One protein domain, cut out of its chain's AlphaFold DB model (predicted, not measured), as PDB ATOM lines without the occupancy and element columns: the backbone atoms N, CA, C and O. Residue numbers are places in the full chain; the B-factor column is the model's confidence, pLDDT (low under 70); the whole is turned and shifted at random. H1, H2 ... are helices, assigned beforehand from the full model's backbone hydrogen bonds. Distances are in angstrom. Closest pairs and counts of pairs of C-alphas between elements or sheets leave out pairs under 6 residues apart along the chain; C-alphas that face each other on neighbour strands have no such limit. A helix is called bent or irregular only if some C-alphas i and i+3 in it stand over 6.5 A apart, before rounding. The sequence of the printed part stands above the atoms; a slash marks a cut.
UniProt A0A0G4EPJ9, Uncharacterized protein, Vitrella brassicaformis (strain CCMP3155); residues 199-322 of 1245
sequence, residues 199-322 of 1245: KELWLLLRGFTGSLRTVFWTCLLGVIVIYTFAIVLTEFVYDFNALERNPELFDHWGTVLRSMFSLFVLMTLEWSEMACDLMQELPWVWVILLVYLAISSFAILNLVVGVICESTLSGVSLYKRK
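Overview. This is residues 199 to 322 of the 1245 residues of an uncharacterized protein of Vitrella brassicaformis (strain CCMP3155) (UniProt A0A0G4EPJ9). Two long helices, H1b and H6, run side by side in opposite directions, and the short helices H2 to H5 make a compact head at one end; at the other end the arm H1a angles off from H1b. The printed part has 124 residues with six named helices, H1 to H6 in chain order, and no named strand: the class is all helix. It is a loose rod, radius of gyration of the C-alphas 19.0 A, spanning 65 by 22 by 21 A.

Along the chain. H1, residues 199 to 239, was assigned as one helix by its hydrogen bonds but is bent: C-alphas 210 and 213 are 6.8 A apart. Arm H1a, residues 199 to 210, begins at C-alpha 199 (108.585, 225.013, 344.450); H1b, residues 213 to 239, is 39.4 A long. H2 is residues 242 to 245, H3 249 to 253, H4 256 to 267 and H5 272 to 281. H6, residues 286 to 322, 52.5 A, ends at C-alpha 322 (113.259, 210.837, 343.937).

Arrangement. H1b touches residues 292 to 308 of H6 at a shallow tilt of 9 degrees, opposite ways; the closest C-alphas, Thr 218 and Val 304, are 6.3 A apart. H1a, with residues 207 to 210, touches H6 at 50 degrees, a steep tilt; C-alphas 207 and 315 are closest, 5.1 A. H4 touches residues 226 to 234 of H1b at a steep tilt of 61 degrees, closest C-alphas Ala 230 and Ser 259, 4.9 A. H3 touches H5, closest C-alphas His 252 and Met 274, 6.5 A. H2 and H3 touch only at the corner, and only just, with 3 pairs of C-alphas within 8 A. Every O i to N i+4 pair is within hydrogen-bond range in H1a, H1b, H3, H4 and H5; H6 has 29 of 33, and H2 is too short for one.

Size, cuts and confidence. The C-alphas farthest apart, Glu 244 and Lys 322, are 65.4 A apart. The printed part has no cut, and its five links are tight. Mean pLDDT of the printed part is 85.0; residue 207 and residues 315 to 322 are under 70.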
ATOM      1  N   LYS A 199     108.080 226.172 345.217       72.00
ATOM      2  CA  LYS A 199     108.585 225.013 344.450       72.00
ATOM      3  C   LYS A 199     107.556 223.878 344.348       72.00
ATOM      4  O   LYS A 199     107.532 223.181 343.342       72.00
ATOM      5  N   GLU A 200     106.698 223.739 345.358       78.25
ATOM      6  CA  GLU A 200     105.600 222.762 345.428       78.25
ATOM      7  C   GLU A 200     104.497 223.080 344.398       78.25
ATOM      8  O   GLU A 200     104.094 222.209 343.633       78.25
ATOM      9  N   LEU A 201     104.065 224.346 344.308       74.00
ATOM     10  CA  LEU A 201     103.078 224.814 343.328       74.00
ATOM     11  C   LEU A 201     103.599 224.663 341.895       74.00
ATOM     12  O   LEU A 201     102.885 224.182 341.019       74.00
ATOM     13  N   TRP A 202     104.874 224.994 341.666       75.62
ATOM     14  CA  TRP A 202     105.521 224.772 340.372       75.62
ATOM     15  C   TRP A 202     105.671 223.282 340.031       75.62
ATOM     16  O   TRP A 202     105.549 222.913 338.866       75.62
ATOM     17  N   LEU A 203     105.901 222.407 341.018       71.25
ATOM     18  CA  LEU A 203     105.940 220.955 340.817       71.25
ATOM     19  C   LEU A 203     104.565 220.417 340.381       71.25
ATOM     20  O   LEU A 203     104.496 219.654 339.418       71.25
ATOM     21  N   LEU A 204     103.487 220.851 341.047       75.25
ATOM     22  CA  LEU A 204     102.105 220.497 340.703       75.25
ATOM     23  C   LEU A 204     101.733 221.000 339.300       75.25
ATOM     24  O   LEU A 204     101.313 220.209 338.454       75.25
ATOM     25  N   LEU A 205     101.987 222.283 339.018       75.81
ATOM     26  CA  LEU A 205     101.779 222.880 337.697       75.81
ATOM     27  C   LEU A 205     102.588 222.146 336.620       75.81
ATOM     28  O   LEU A 205     102.073 221.881 335.538       75.81
ATOM     29  N   ARG A 206     103.833 221.748 336.910       75.25
ATOM     30  CA  ARG A 206     104.657 220.973 335.976       75.25
ATOM     31  C   ARG A 206     104.086 219.577 335.714       75.25
ATOM     32  O   ARG A 206     104.137 219.129 334.569       75.25
ATOM     33  N   GLY A 207     103.526 218.915 336.729       69.12
ATOM     34  CA  GLY A 207     102.766 217.673 336.560       69.12
ATOM     35  C   GLY A 207     101.608 217.859 335.577       69.12
ATOM     36  O   GLY A 207     101.532 217.152 334.575       69.12
ATOM     37  N   PHE A 208     100.795 218.896 335.792       75.38
ATOM     38  CA  PHE A 208      99.687 219.263 334.906       75.38
ATOM     39  C   PHE A 208     100.142 219.642 333.481       75.38
ATOM     40  O   PHE A 208      99.529 219.222 332.505       75.38
ATOM     41  N   THR A 209     101.277 220.332 333.299       76.69
ATOM     42  CA  THR A 209     101.799 220.599 331.939       76.69
ATOM     43  C   THR A 209     102.190 219.336 331.164       76.69
ATOM     44  O   THR A 209     102.247 219.378 329.937       76.69
ATOM     45  N   GLY A 210     102.428 218.209 331.848       71.38
ATOM     46  CA  GLY A 210     102.605 216.908 331.204       71.38
ATOM     47  C   GLY A 210     101.301 216.340 330.631       71.38
ATOM     48  O   GLY A 210     101.330 215.708 329.576       71.38
ATOM     49  N   SER A 211     100.163 216.604 331.283       78.75
ATOM     50  CA  SER A 211      98.841 216.113 330.876       78.75
ATOM     51  C   SER A 211      98.081 217.057 329.948       78.75
ATOM     52  O   SER A 211      97.221 216.589 329.209       78.75
ATOM     53  N   LEU A 212      98.443 218.345 329.873       81.50
ATOM     54  CA  LEU A 212      97.847 219.309 328.930       81.50
ATOM     55  C   LEU A 212      97.726 218.772 327.493       81.50
ATOM     56  O   LEU A 212      96.746 219.070 326.817       81.50
ATOM     57  N   ARG A 213      98.681 217.951 327.025       85.62
ATOM     58  CA  ARG A 213      98.590 217.314 325.703       85.62
ATOM     59  C   ARG A 213      97.439 216.310 325.615       85.62
ATOM     60  O   ARG A 213      96.725 216.340 324.622       85.62
ATOM     61  N   THR A 214      97.285 215.399 326.576       82.50
ATOM     62  CA  THR A 214      96.218 214.382 326.533       82.50
ATOM     63  C   THR A 214      94.858 215.012 326.807       82.50
ATOM     64  O   THR A 214      93.928 214.764 326.042       82.50
ATOM     65  N   VAL A 215      94.789 215.916 327.792       83.69
ATOM     66  CA  VAL A 215      93.606 216.732 328.097       83.69
ATOM     67  C   VAL A 215      93.122 217.464 326.843       83.69
ATOM     68  O   VAL A 215      91.968 217.294 326.466       83.69
ATOM     69  N   PHE A 216      94.000 218.172 326.120       87.19
ATOM     70  CA  PHE A 216      93.635 218.874 324.882       87.19
ATOM     71  C   PHE A 216      92.939 217.970 323.850       87.19
ATOM     72  O   PHE A 216      91.910 218.363 323.305       87.19
ATOM     73  N   TRP A 217      93.442 216.753 323.605       88.88
ATOM     74  CA  TRP A 217      92.807 215.831 322.651       88.88
ATOM     75  C   TRP A 217      91.458 215.297 323.153       88.88
ATOM     76  O   TRP A 217      90.524 215.197 322.360       88.88
ATOM     77  N   THR A 218      91.309 215.023 324.456       85.31
ATOM     78  CA  THR A 218      90.005 214.639 325.033       85.31
ATOM     79  C   THR A 218      88.990 215.788 325.011       85.31
ATOM     80  O   THR A 218      87.822 215.563 324.707       85.31
ATOM     81  N   CYS A 219      89.424 217.031 325.240       85.56
ATOM     82  CA  CYS A 219      88.566 218.212 325.131       85.56
ATOM     83  C   CYS A 219      88.159 218.482 323.677       85.56
ATOM     84  O   CYS A 219      87.003 218.800 323.421       85.56
ATOM     85  N   LEU A 220      89.077 218.308 322.717       89.75
ATOM     86  CA  LEU A 220      88.778 218.440 321.290       89.75
ATOM     87  C   LEU A 220      87.735 217.408 320.836       89.75
ATOM     88  O   LEU A 220      86.817 217.765 320.103       89.75
ATOM     89  N   LEU A 221      87.828 216.160 321.311       89.69
ATOM     90  CA  LEU A 221      86.805 215.135 321.075       89.69
ATOM     91  C   LEU A 221      85.436 215.558 321.640       89.69
ATOM     92  O   LEU A 221      84.432 215.452 320.940       89.69
ATOM     93  N   GLY A 222      85.403 216.102 322.863       89.50
ATOM     94  CA  GLY A 222      84.190 216.664 323.465       89.50
ATOM     95  C   GLY A 222      83.576 217.798 322.637       89.50
ATOM     96  O   GLY A 222      82.385 217.764 322.347       89.50
ATOM     97  N   VAL A 223      84.389 218.758 322.183       91.06
ATOM     98  CA  VAL A 223      83.940 219.873 321.327       91.06
ATOM     99  C   VAL A 223      83.406 219.381 319.979       91.06
ATOM    100  O   VAL A 223      82.403 219.910 319.507       91.06
ATOM    101  N   ILE A 224      84.015 218.354 319.375       93.12
ATOM    102  CA  ILE A 224      83.518 217.745 318.130       93.12
ATOM    103  C   ILE A 224      82.131 217.119 318.345       93.12
ATOM    104  O   ILE A 224      81.241 217.352 317.534       93.12
ATOM    105  N   VAL A 225      81.921 216.383 319.443       93.12
ATOM    106  CA  VAL A 225      80.613 215.779 319.763       93.12
ATOM    107  C   VAL A 225      79.564 216.842 320.107       93.12
ATOM    108  O   VAL A 225      78.429 216.752 319.650       93.12
ATOM    109  N   ILE A 226      79.932 217.889 320.852       94.25
ATOM    110  CA  ILE A 226      79.056 219.047 321.097       94.25
ATOM    111  C   ILE A 226      78.644 219.696 319.766       94.25
ATOM    112  O   ILE A 226      77.464 219.954 319.558       94.25
ATOM    113  N   TYR A 227      79.586 219.910 318.844       95.69
ATOM    114  CA  TYR A 227      79.324 220.509 317.533       95.69
ATOM    115  C   TYR A 227      78.392 219.656 316.657       95.69
ATOM    116  O   TYR A 227      77.460 220.198 316.064       95.69
ATOM    117  N   THR A 228      78.582 218.331 316.592       95.38
ATOM    118  CA  THR A 228      77.719 217.467 315.765       95.38
ATOM    119  C   THR A 228      76.282 217.416 316.276       95.38
ATOM    120  O   THR A 228      75.358 217.524 315.473       95.38
ATOM    121  N   PHE A 229      76.068 217.318 317.591       95.38
ATOM    122  CA  PHE A 229      74.717 217.378 318.164       95.38
ATOM    123  C   PHE A 229      74.115 218.792 318.095       95.38
ATOM    124  O   PHE A 229      72.906 218.923 317.906       95.38
ATOM    125  N   ALA A 230      74.930 219.850 318.179       96.56
ATOM    126  CA  ALA A 230      74.457 221.228 318.054       96.56
ATOM    127  C   ALA A 230      73.890 221.530 316.664       96.56
ATOM    128  O   ALA A 230      72.872 222.213 316.580       96.56
ATOM    129  N   ILE A 231      74.504 221.018 315.588       96.31
ATOM    130  CA  ILE A 231      73.941 221.123 314.231       96.31
ATOM    131  C   ILE A 231      72.566 220.453 314.199       96.31
ATOM    132  O   ILE A 231      71.582 221.134 313.942       96.31
ATOM    133  N   VAL A 232      72.500 219.164 314.548       94.81
ATOM    134  CA  VAL A 232      71.279 218.343 314.462       94.81
ATOM    135  C   VAL A 232      70.108 218.956 315.241       94.81
ATOM    136  O   VAL A 232      68.993 219.013 314.734       94.81
ATOM    137  N   LEU A 233      70.343 219.454 316.460       93.69
ATOM    138  CA  LEU A 233      69.284 220.077 317.261       93.69
ATOM    139  C   LEU A 233      68.879 221.465 316.741       93.69
ATOM    140  O   LEU A 233      67.698 221.795 316.789       93.69
ATOM    141  N   THR A 234      69.817 222.253 316.204       94.06
ATOM    142  CA  THR A 234      69.486 223.542 315.563       94.06
ATOM    143  C   THR A 234      68.648 223.310 314.302       94.06
ATOM    144  O   THR A 234      67.625 223.959 314.115       94.06
ATOM    145  N   GLU A 235      69.057 222.356 313.462       93.81
ATOM    146  CA  GLU A 235      68.385 221.970 312.217       93.81
ATOM    147  C   GLU A 235      66.942 221.516 312.494       93.81
ATOM    148  O   GLU A 235      66.013 222.085 311.928       93.81
ATOM    149  N   PHE A 236      66.716 220.636 313.479       92.25
ATOM    150  CA  PHE A 236      65.357 220.242 313.879       92.25
ATOM    151  C   PHE A 236      64.506 221.378 314.476       92.25
ATOM    152  O   PHE A 236      63.292 221.391 314.274       92.25
ATOM    153  N   VAL A 237      65.093 222.338 315.200       92.31
ATOM    154  CA  VAL A 237      64.342 223.497 315.727       92.31
ATOM    155  C   VAL A 237      63.844 224.410 314.600       92.31
ATOM    156  O   VAL A 237      62.744 224.962 314.710       92.31
ATOM    157  N   TYR A 238      64.603 224.514 313.503       91.19
ATOM    158  CA  TYR A 238      64.176 225.201 312.284       91.19
ATOM    159  C   TYR A 238      63.181 224.372 311.455       91.19
ATOM    160  O   TYR A 238      62.089 224.866 311.190       91.19
ATOM    161  N   ASP A 239      63.500 223.121 311.104       91.44
ATOM    162  CA  ASP A 239      62.693 222.268 310.207       91.44
ATOM    163  C   ASP A 239      61.259 222.014 310.701       91.44
ATOM    164  O   ASP A 239      60.336 221.849 309.902       91.44
ATOM    165  N   PHE A 240      61.056 221.968 312.020       89.69
ATOM    166  CA  PHE A 240      59.740 221.760 312.633       89.69
ATOM    167  C   PHE A 240      59.046 223.067 313.060       89.69
ATOM    168  O   PHE A 240      58.061 223.014 313.804       89.69
ATOM    169  N   ASN A 241      59.555 224.236 312.649       88.62
ATOM    170  CA  ASN A 241      59.073 225.567 313.047       88.62
ATOM    171  C   ASN A 241      58.846 225.698 314.573       88.62
ATOM    172  O   ASN A 241      57.894 226.337 315.025       88.62
ATOM    173  N   ALA A 242      59.693 225.073 315.402       85.69
ATOM    174  CA  ALA A 242      59.557 225.143 316.864       85.69
ATOM    175  C   ALA A 242      59.767 226.582 317.375       85.69
ATOM    176  O   ALA A 242      59.110 227.022 318.316       85.69
ATOM    177  N   LEU A 243      60.615 227.336 316.671       87.06
ATOM    178  CA  LEU A 243      60.904 228.749 316.917       87.06
ATOM    179  C   LEU A 243      59.701 229.690 316.707       87.06
ATOM    180  O   LEU A 243      59.635 230.745 317.332       87.06
ATOM    181  N   GLU A 244      58.763 229.333 315.821       87.44
ATOM    182  CA  GLU A 244      57.537 230.117 315.590       87.44
ATOM    183  C   GLU A 244      56.485 229.879 316.681       87.44
ATOM    184  O   GLU A 244      55.600 230.710 316.879       87.44
ATOM    185  N   ARG A 245      56.580 228.738 317.377       87.06
ATOM    186  CA  ARG A 245      55.685 228.351 318.472       87.06
ATOM    187  C   ARG A 245      56.154 228.964 319.791       87.06
ATOM    188  O   ARG A 245      55.403 229.735 320.383       87.06
ATOM    189  N   ASN A 246      57.411 228.719 320.175       87.44
ATOM    190  CA  ASN A 246      58.040 229.319 321.355       87.44
ATOM    191  C   ASN A 246      59.278 230.139 320.939       87.44
ATOM    192  O   ASN A 246      60.333 229.553 320.681       87.44
ATOM    193  N   PRO A 247      59.205 231.486 320.902       86.50
ATOM    194  CA  PRO A 247      60.339 232.321 320.494       86.50
ATOM    195  C   PRO A 247      61.496 232.294 321.506       86.50
ATOM    196  O   PRO A 247      62.647 232.462 321.117       86.50
ATOM    197  N   GLU A 248      61.212 232.022 322.783       84.50
ATOM    198  CA  GLU A 248      62.204 231.883 323.867       84.50
ATOM    199  C   GLU A 248      63.214 230.749 323.587       84.50
ATOM    200  O   GLU A 248      64.390 230.843 323.939       84.50
ATOM    201  N   LEU A 249      62.803 229.737 322.812       86.62
ATOM    202  CA  LEU A 249      63.653 228.638 322.341       86.62
ATOM    203  C   LEU A 249      64.846 229.130 321.485       86.62
ATOM    204  O   LEU A 249      65.840 228.414 321.323       86.62
ATOM    205  N   PHE A 250      64.789 230.362 320.958       86.81
ATOM    206  CA  PHE A 250      65.873 230.993 320.199       86.81
ATOM    207  C   PHE A 250      67.121 231.288 321.040       86.81
ATOM    208  O   PHE A 250      68.232 231.264 320.494       86.81
ATOM    209  N   ASP A 251      66.986 231.542 322.344       85.19
ATOM    210  CA  ASP A 251      68.133 231.851 323.205       85.19
ATOM    211  C   ASP A 251      68.956 230.614 323.586       85.19
ATOM    212  O   ASP A 251      70.183 230.708 323.669       85.19
ATOM    213  N   HIS A 252      68.337 229.432 323.650       88.69
ATOM    214  CA  HIS A 252      69.050 228.167 323.874       88.69
ATOM    215  C   HIS A 252      69.446 227.451 322.574       88.69
ATOM    216  O   HIS A 252      70.555 226.920 322.487       88.69
ATOM    217  N   TRP A 253      68.581 227.444 321.555       91.69
ATOM    218  CA  TRP A 253      68.709 226.543 320.394       91.69
ATOM    219  C   TRP A 253      68.719 227.250 319.029       91.69
ATOM    220  O   TRP A 253      68.913 226.619 317.993       91.69
ATOM    221  N   GLY A 254      68.543 228.574 319.005       87.56
ATOM    222  CA  GLY A 254      68.335 229.348 317.776       87.56
ATOM    223  C   GLY A 254      69.544 229.527 316.855       87.56
ATOM    224  O   GLY A 254      69.405 230.051 315.758       87.56
ATOM    225  N   THR A 255      70.750 229.132 317.270       92.12
ATOM    226  CA  THR A 255      71.939 229.100 316.400       92.12
ATOM    227  C   THR A 255      72.863 227.977 316.844       92.12
ATOM    228  O   THR A 255      72.906 227.666 318.031       92.12
ATOM    229  N   VAL A 256      73.693 227.441 315.942       94.25
ATOM    230  CA  VAL A 256      74.642 226.363 316.285       94.25
ATOM    231  C   VAL A 256      75.538 226.742 317.473       94.25
ATOM    232  O   VAL A 256      75.783 225.901 318.326       94.25
ATOM    233  N   LEU A 257      75.972 228.003 317.605       90.56
ATOM    234  CA  LEU A 257      76.778 228.444 318.756       90.56
ATOM    235  C   LEU A 257      75.983 228.486 320.074       90.56
ATOM    236  O   LEU A 257      76.531 228.114 321.111       90.56
ATOM    237  N   ARG A 258      74.702 228.881 320.040       90.19
ATOM    238  CA  ARG A 258      73.801 228.801 321.207       90.19
ATOM    239  C   ARG A 258      73.542 227.343 321.583       90.19
ATOM    240  O   ARG A 258      73.798 226.966 322.719       90.19
ATOM    241  N   SER A 259      73.216 226.495 320.609       93.69
ATOM    242  CA  SER A 259      73.032 225.050 320.789       93.69
ATOM    243  C   SER A 259      74.293 224.352 321.321       93.69
ATOM    244  O   SER A 259      74.192 223.465 322.163       93.69
ATOM    245  N   MET A 260      75.496 224.767 320.898       93.62
ATOM    246  CA  MET A 260      76.762 224.278 321.466       93.62
ATOM    247  C   MET A 260      76.933 224.677 322.938       93.62
ATOM    248  O   MET A 260      77.418 223.867 323.728       93.62
ATOM    249  N   PHE A 261      76.544 225.898 323.320       91.62
ATOM    250  CA  PHE A 261      76.581 226.343 324.716       91.62
ATOM    251  C   PHE A 261      75.545 225.586 325.561       91.62
ATOM    252  O   PHE A 261      75.904 225.021 326.589       91.62
ATOM    253  N   SER A 262      74.305 225.469 325.087       91.88
ATOM    254  CA  SER A 262      73.225 224.712 325.737       91.88
ATOM    255  C   SER A 262      73.570 223.230 325.917       91.88
ATOM    256  O   SER A 262      73.317 222.664 326.977       91.88
ATOM    257  N   LEU A 263      74.235 222.602 324.939       93.50
ATOM    258  CA  LEU A 263      74.758 221.236 325.072       93.50
ATOM    259  C   LEU A 263      75.941 221.131 326.041       93.50
ATOM    260  O   LEU A 263      76.021 220.158 326.785       93.50
ATOM    261  N   PHE A 264      76.841 222.120 326.080       91.69
ATOM    262  CA  PHE A 264      77.900 222.169 327.094       91.69
ATOM    263  C   PHE A 264      77.319 222.299 328.512       91.69
ATOM    264  O   PHE A 264      77.789 221.627 329.427       91.69
ATOM    265  N   VAL A 265      76.258 223.094 328.686       91.81
ATOM    266  CA  VAL A 265      75.496 223.175 329.939       91.81
ATOM    267  C   VAL A 265      74.848 221.817 330.263       91.81
ATOM    268  O   VAL A 265      75.060 221.291 331.355       91.81
ATOM    269  N   LEU A 266      74.208 221.160 329.287       91.12
ATOM    270  CA  LEU A 266      73.665 219.802 329.443       91.12
ATOM    271  C   LEU A 266      74.737 218.784 329.892       91.12
ATOM    272  O   LEU A 266      74.476 217.936 330.741       91.12
ATOM    273  N   MET A 267      75.960 218.882 329.357       89.31
ATOM    274  CA  MET A 267      77.111 218.055 329.749       89.31
ATOM    275  C   MET A 267      77.570 218.317 331.195       89.31
ATOM    276  O   MET A 267      78.114 217.413 331.825       89.31
ATOM    277  N   THR A 268      77.334 219.516 331.743       90.19
ATOM    278  CA  THR A 268      77.544 219.808 333.176       90.19
ATOM    279  C   THR A 268      76.439 219.253 334.089       90.19
ATOM    280  O   THR A 268      76.525 219.426 335.297       90.19
ATOM    281  N   LEU A 269      75.447 218.541 333.533       88.88
ATOM    282  CA  LEU A 269      74.264 217.985 334.210       88.88
ATOM    283  C   LEU A 269      73.263 219.018 334.758       88.88
ATOM    284  O   LEU A 269      72.281 218.632 335.391       88.88
ATOM    285  N   GLU A 270      73.416 220.294 334.412       86.50
ATOM    286  CA  GLU A 270      72.329 221.271 334.474       86.50
ATOM    287  C   GLU A 270      71.526 221.183 333.165       86.50
ATOM    288  O   GLU A 270      72.016 221.537 332.095       86.50
ATOM    289  N   TRP A 271      70.310 220.627 333.208       81.06
ATOM    290  CA  TRP A 271      69.556 220.305 331.983       81.06
ATOM    291  C   TRP A 271      68.060 220.623 332.012       81.06
ATOM    292  O   TRP A 271      67.447 220.633 330.948       81.06
ATOM    293  N   SER A 272      67.474 220.872 333.185       80.00
ATOM    294  CA  SER A 272      66.019 220.928 333.397       80.00
ATOM    295  C   SER A 272      65.302 221.904 332.461       80.00
ATOM    296  O   SER A 272      64.479 221.461 331.670       80.00
ATOM    297  N   GLU A 273      65.638 223.196 332.516       81.88
ATOM    298  CA  GLU A 273      64.985 224.270 331.743       81.88
ATOM    299  C   GLU A 273      65.026 223.997 330.227       81.88
ATOM    300  O   GLU A 273      64.037 223.589 329.622       81.88
ATOM    301  N   MET A 274      66.220 224.112 329.632       84.56
ATOM    302  CA  MET A 274      66.438 224.086 328.176       84.56
ATOM    303  C   MET A 274      65.933 222.799 327.512       84.56
ATOM    304  O   MET A 274      65.614 222.798 326.320       84.56
ATOM    305  N   ALA A 275      65.933 221.684 328.253       86.88
ATOM    306  CA  ALA A 275      65.416 220.412 327.774       86.88
ATOM    307  C   ALA A 275      63.894 220.330 327.920       86.88
ATOM    308  O   ALA A 275      63.255 219.811 327.012       86.88
ATOM    309  N   CYS A 276      63.296 220.828 329.008       87.81
ATOM    310  CA  CYS A 276      61.838 220.893 329.151       87.81
ATOM    311  C   CYS A 276      61.195 221.748 328.056       87.81
ATOM    312  O   CYS A 276      60.184 221.331 327.491       87.81
ATOM    313  N   ASP A 277      61.793 222.879 327.697       87.94
ATOM    314  CA  ASP A 277      61.264 223.766 326.652       87.94
ATOM    315  C   ASP A 277      61.341 223.101 325.266       87.94
ATOM    316  O   ASP A 277      60.370 223.089 324.504       87.94
ATOM    317  N   LEU A 278      62.462 222.432 324.971       90.19
ATOM    318  CA  LEU A 278      62.648 221.686 323.725       90.19
ATOM    319  C   LEU A 278      61.782 220.413 323.655       90.19
ATOM    320  O   LEU A 278      61.300 220.057 322.581       90.19
ATOM    321  N   MET A 279      61.552 219.732 324.783       91.06
ATOM    322  CA  MET A 279      60.686 218.547 324.868       91.06
ATOM    323  C   MET A 279      59.196 218.885 324.739       91.06
ATOM    324  O   MET A 279      58.443 218.039 324.260       91.06
ATOM    325  N   GLN A 280      58.765 220.086 325.138       90.25
ATOM    326  CA  GLN A 280      57.392 220.553 324.919       90.25
ATOM    327  C   GLN A 280      57.104 220.721 323.420       90.25
ATOM    328  O   GLN A 280      56.110 220.189 322.925       90.25
ATOM    329  N   GLU A 281      58.010 221.362 322.675       89.94
ATOM    330  CA  GLU A 281      57.819 221.588 321.236       89.94
ATOM    331  C   GLU A 281      58.164 220.383 320.353       89.94
ATOM    332  O   GLU A 281      57.593 220.246 319.262       89.94
ATOM    333  N   LEU A 282      59.075 219.507 320.799       90.38
ATOM    334  CA  LEU A 282      59.525 218.305 320.086       90.38
ATOM    335  C   LEU A 282      59.580 217.070 321.023       90.38
ATOM    336  O   LEU A 282      60.669 216.637 321.418       90.38
ATOM    337  N   PRO A 283      58.434 216.418 321.331       89.94
ATOM    338  CA  PRO A 283      58.320 215.345 322.342       89.94
ATOM    339  C   PRO A 283      59.086 214.030 322.092       89.94
ATOM    340  O   PRO A 283      58.921 213.063 322.834       89.94
ATOM    341  N   TRP A 284      59.918 213.963 321.055       90.19
ATOM    342  CA  TRP A 284      60.794 212.835 320.713       90.19
ATOM    343  C   TRP A 284      62.288 213.167 320.882       90.19
ATOM    344  O   TRP A 284      63.118 212.259 320.952       90.19
ATOM    345  N   VAL A 285      62.651 214.450 321.003       91.88
ATOM    346  CA  VAL A 285      64.050 214.910 321.088       91.88
ATOM    347  C   VAL A 285      64.730 214.492 322.397       91.88
ATOM    348  O   VAL A 285      65.953 214.354 322.429       91.88
ATOM    349  N   TRP A 286      63.969 214.157 323.446       91.19
ATOM    350  CA  TRP A 286      64.513 213.586 324.687       91.19
ATOM    351  C   TRP A 286      65.370 212.334 324.454       91.19
ATOM    352  O   TRP A 286      66.333 212.120 325.184       91.19
ATOM    353  N   VAL A 287      65.082 211.539 323.414       92.69
ATOM    354  CA  VAL A 287      65.898 210.371 323.045       92.69
ATOM    355  C   VAL A 287      67.285 210.811 322.565       92.69
ATOM    356  O   VAL A 287      68.292 210.223 322.959       92.69
ATOM    357  N   ILE A 288      67.358 211.882 321.767       92.81
ATOM    358  CA  ILE A 288      68.620 212.459 321.281       92.81
ATOM    359  C   ILE A 288      69.399 213.089 322.440       92.81
ATOM    360  O   ILE A 288      70.601 212.857 322.552       92.81
ATOM    361  N   LEU A 289      68.724 213.820 323.334       92.50
ATOM    362  CA  LEU A 289      69.344 214.400 324.530       92.50
ATOM    363  C   LEU A 289      69.875 213.314 325.483       92.50
ATOM    364  O   LEU A 289      70.979 213.450 326.006       92.50
ATOM    365  N   LEU A 290      69.152 212.205 325.662       91.44
ATOM    366  CA  LEU A 290      69.583 211.069 326.482       91.44
ATOM    367  C   LEU A 290      70.802 210.361 325.872       91.44
ATOM    368  O   LEU A 290      71.765 210.080 326.586       91.44
ATOM    369  N   VAL A 291      70.806 210.120 324.555       93.06
ATOM    370  CA  VAL A 291      71.975 209.569 323.842       93.06
ATOM    371  C   VAL A 291      73.171 210.523 323.927       93.06
ATOM    372  O   VAL A 291      74.289 210.074 324.178       93.06
ATOM    373  N   TYR A 292      72.947 211.833 323.793       93.50
ATOM    374  CA  TYR A 292      73.986 212.839 323.998       93.50
ATOM    375  C   TYR A 292      74.565 212.769 325.417       93.50
ATOM    376  O   TYR A 292      75.780 212.660 325.555       93.50
ATOM    377  N   LEU A 293      73.727 212.768 326.461       91.50
ATOM    378  CA  LEU A 293      74.149 212.694 327.869       91.50
ATOM    379  C   LEU A 293      74.916 211.400 328.185       91.50
ATOM    380  O   LEU A 293      75.915 211.431 328.909       91.50
ATOM    381  N   ALA A 294      74.503 210.269 327.609       90.81
ATOM    382  CA  ALA A 294      75.222 209.002 327.721       90.81
ATOM    383  C   ALA A 294      76.643 209.088 327.128       90.81
ATOM    384  O   ALA A 294      77.600 208.590 327.721       90.81
ATOM    385  N   ILE A 295      76.815 209.761 325.988       91.19
ATOM    386  CA  ILE A 295      78.128 209.927 325.350       91.19
ATOM    387  C   ILE A 295      78.966 210.992 326.080       91.19
ATOM    388  O   ILE A 295      80.123 210.745 326.424       91.19
ATOM    389  N   SER A 296      78.410 212.175 326.340       88.50
ATOM    390  CA  SER A 296      79.150 213.324 326.867       88.50
ATOM    391  C   SER A 296      79.475 213.180 328.359       88.50
ATOM    392  O   SER A 296      80.645 213.270 328.739       88.50
ATOM    393  N   SER A 297      78.482 212.875 329.200       83.56
ATOM    394  CA  SER A 297      78.669 212.787 330.652       83.56
ATOM    395  C   SER A 297      79.205 211.428 331.106       83.56
ATOM    396  O   SER A 297      80.078 211.388 331.971       83.56
ATOM    397  N   PHE A 298      78.715 210.305 330.564       83.56
ATOM    398  CA  PHE A 298      79.147 208.986 331.055       83.56
ATOM    399  C   PHE A 298      80.430 208.470 330.395       83.56
ATOM    400  O   PHE A 298      81.197 207.785 331.076       83.56
ATOM    401  N   ALA A 299      80.718 208.818 329.134       83.56
ATOM    402  CA  ALA A 299      81.972 208.434 328.479       83.56
ATOM    403  C   ALA A 299      83.024 209.561 328.473       83.56
ATOM    404  O   ALA A 299      84.106 209.371 329.026       83.56
ATOM    405  N   ILE A 300      82.742 210.728 327.878       85.50
ATOM    406  CA  ILE A 300      83.779 211.756 327.641       85.50
ATOM    407  C   ILE A 300      84.256 212.411 328.946       85.50
ATOM    408  O   ILE A 300      85.465 212.487 329.171       85.50
ATOM    409  N   LEU A 301      83.351 212.832 329.834       83.25
ATOM    410  CA  LEU A 301      83.737 213.423 331.121       83.25
ATOM    411  C   LEU A 301      84.522 212.426 331.993       83.25
ATOM    412  O   LEU A 301      85.605 212.754 332.476       83.25
ATOM    413  N   ASN A 302      84.057 211.180 332.121       84.38
ATOM    414  CA  ASN A 302      84.780 210.144 332.872       84.38
ATOM    415  C   ASN A 302      86.143 209.786 332.248       84.38
ATOM    416  O   ASN A 302      87.097 209.517 332.980       84.38
ATOM    417  N   LEU A 303      86.280 209.842 330.917       85.94
ATOM    418  CA  LEU A 303      87.571 209.700 330.235       85.94
ATOM    419  C   LEU A 303      88.530 210.844 330.603       85.94
ATOM    420  O   LEU A 303      89.695 210.582 330.900       85.94
ATOM    421  N   VAL A 304      88.050 212.093 330.641       81.75
ATOM    422  CA  VAL A 304      88.838 213.257 331.092       81.75
ATOM    423  C   VAL A 304      89.281 213.081 332.550       81.75
ATOM    424  O   VAL A 304      90.468 213.231 332.843       81.75
ATOM    425  N   VAL A 305      88.368 212.688 333.447       82.25
ATOM    426  CA  VAL A 305      88.662 212.394 334.866       82.25
ATOM    427  C   VAL A 305      89.753 211.321 334.981       82.25
ATOM    428  O   VAL A 305      90.740 211.515 335.694       82.25
ATOM    429  N   GLY A 306      89.615 210.210 334.249       83.19
ATOM    430  CA  GLY A 306      90.556 209.087 334.260       83.19
ATOM    431  C   GLY A 306      91.951 209.458 333.749       83.19
ATOM    432  O   GLY A 306      92.941 209.214 334.439       83.19
ATOM    433  N   VAL A 307      92.032 210.116 332.588       83.88
ATOM    434  CA  VAL A 307      93.295 210.580 331.982       83.88
ATOM    435  C   VAL A 307      94.015 211.587 332.884       83.88
ATOM    436  O   VAL A 307      95.240 211.532 333.034       83.88
ATOM    437  N   ILE A 308      93.275 212.495 333.527       81.12
ATOM    438  CA  ILE A 308      93.847 213.432 334.501       81.12
ATOM    439  C   ILE A 308      94.359 212.666 335.723       81.12
ATOM    440  O   ILE A 308      95.525 212.838 336.086       81.12
ATOM    441  N   CYS A 309      93.561 211.765 336.298       78.12
ATOM    442  CA  CYS A 309      93.957 210.934 337.432       78.12
ATOM    443  C   CYS A 309      95.266 210.165 337.150       78.12
ATOM    444  O   CYS A 309      96.255 210.373 337.856       78.12
ATOM    445  N   GLU A 310      95.335 209.387 336.064       80.94
ATOM    446  CA  GLU A 310      96.525 208.617 335.655       80.94
ATOM    447  C   GLU A 310      97.767 209.502 335.453       80.94
ATOM    448  O   GLU A 310      98.879 209.170 335.887       80.94
ATOM    449  N   SER A 311      97.591 210.679 334.848       77.25
ATOM    450  CA  SER A 311      98.697 211.617 334.647       77.25
ATOM    451  C   SER A 311      99.220 212.218 335.962       77.25
ATOM    452  O   SER A 311     100.430 212.407 336.122       77.25
ATOM    453  N   THR A 312      98.341 212.458 336.943       72.69
ATOM    454  CA  THR A 312      98.732 212.962 338.271       72.69
ATOM    455  C   THR A 312      99.401 211.885 339.120       72.69
ATOM    456  O   THR A 312     100.444 212.156 339.715       72.69
ATOM    457  N   LEU A 313      98.891 210.647 339.083       70.38
ATOM    458  CA  LEU A 313      99.528 209.446 339.639       70.38
ATOM    459  C   LEU A 313     100.963 209.292 339.108       70.38
ATOM    460  O   LEU A 313     101.921 209.136 339.875       70.38
ATOM    461  N   SER A 314     101.137 209.436 337.794       72.75
ATOM    462  CA  SER A 314     102.442 209.403 337.123       72.75
ATOM    463  C   SER A 314     103.367 210.545 337.574       72.75
ATOM    464  O   SER A 314     104.553 210.329 337.828       72.75
ATOM    465  N   GLY A 315     102.842 211.763 337.742       68.44
ATOM    466  CA  GLY A 315     103.606 212.910 338.243       68.44
ATOM    467  C   GLY A 315     104.062 212.766 339.702       68.44
ATOM    468  O   GLY A 315     105.227 213.017 340.021       68.44
ATOM    469  N   VAL A 316     103.162 212.330 340.591       65.38
ATOM    470  CA  VAL A 316     103.414 212.192 342.036       65.38
ATOM    471  C   VAL A 316     104.344 211.016 342.337       65.38
ATOM    472  O   VAL A 316     105.276 211.159 343.134       65.38
ATOM    473  N   SER A 317     104.165 209.873 341.671       63.56
ATOM    474  CA  SER A 317     105.042 208.704 341.841       63.56
ATOM    475  C   SER A 317     106.491 209.000 341.426       63.56
ATOM    476  O   SER A 317     107.424 208.650 342.154       63.56
ATOM    477  N   LEU A 318     106.705 209.746 340.333       61.88
ATOM    478  CA  LEU A 318     108.030 210.228 339.913       61.88
ATOM    479  C   LEU A 318     108.684 211.200 340.911       61.88
ATOM    480  O   LEU A 318     109.916 211.310 340.925       61.88
ATOM    481  N   TYR A 319     107.898 211.891 341.742       60.91
ATOM    482  CA  TYR A 319     108.410 212.705 342.847       60.91
ATOM    483  C   TYR A 319     108.762 211.842 344.066       60.91
ATOM    484  O   TYR A 319     109.920 211.864 344.493       60.91
ATOM    485  N   LYS A 320     107.829 210.996 344.548       59.03
ATOM    486  CA  LYS A 320     108.064 210.037 345.652       59.03
ATOM    487  C   LYS A 320     109.339 209.204 345.405       59.03
ATOM    488  O   LYS A 320     110.188 209.083 346.288       59.03
ATOM    489  N   ARG A 321     109.541 208.713 344.171       55.00
ATOM    490  CA  ARG A 321     110.711 207.901 343.763       55.00
ATOM    491  C   ARG A 321     112.052 208.656 343.769       55.00
ATOM    492  O   ARG A 321     113.097 208.015 343.723       55.00
ATOM    493  N   LYS A 322     112.048 209.995 343.822       48.53
ATOM    494  CA  LYS A 322     113.259 210.837 343.937       48.53
ATOM    495  C   LYS A 322     113.520 211.329 345.359       48.53
ATOM    496  O   LYS A 322     114.664 211.648 345.672       48.53
TER     497      LYS A 322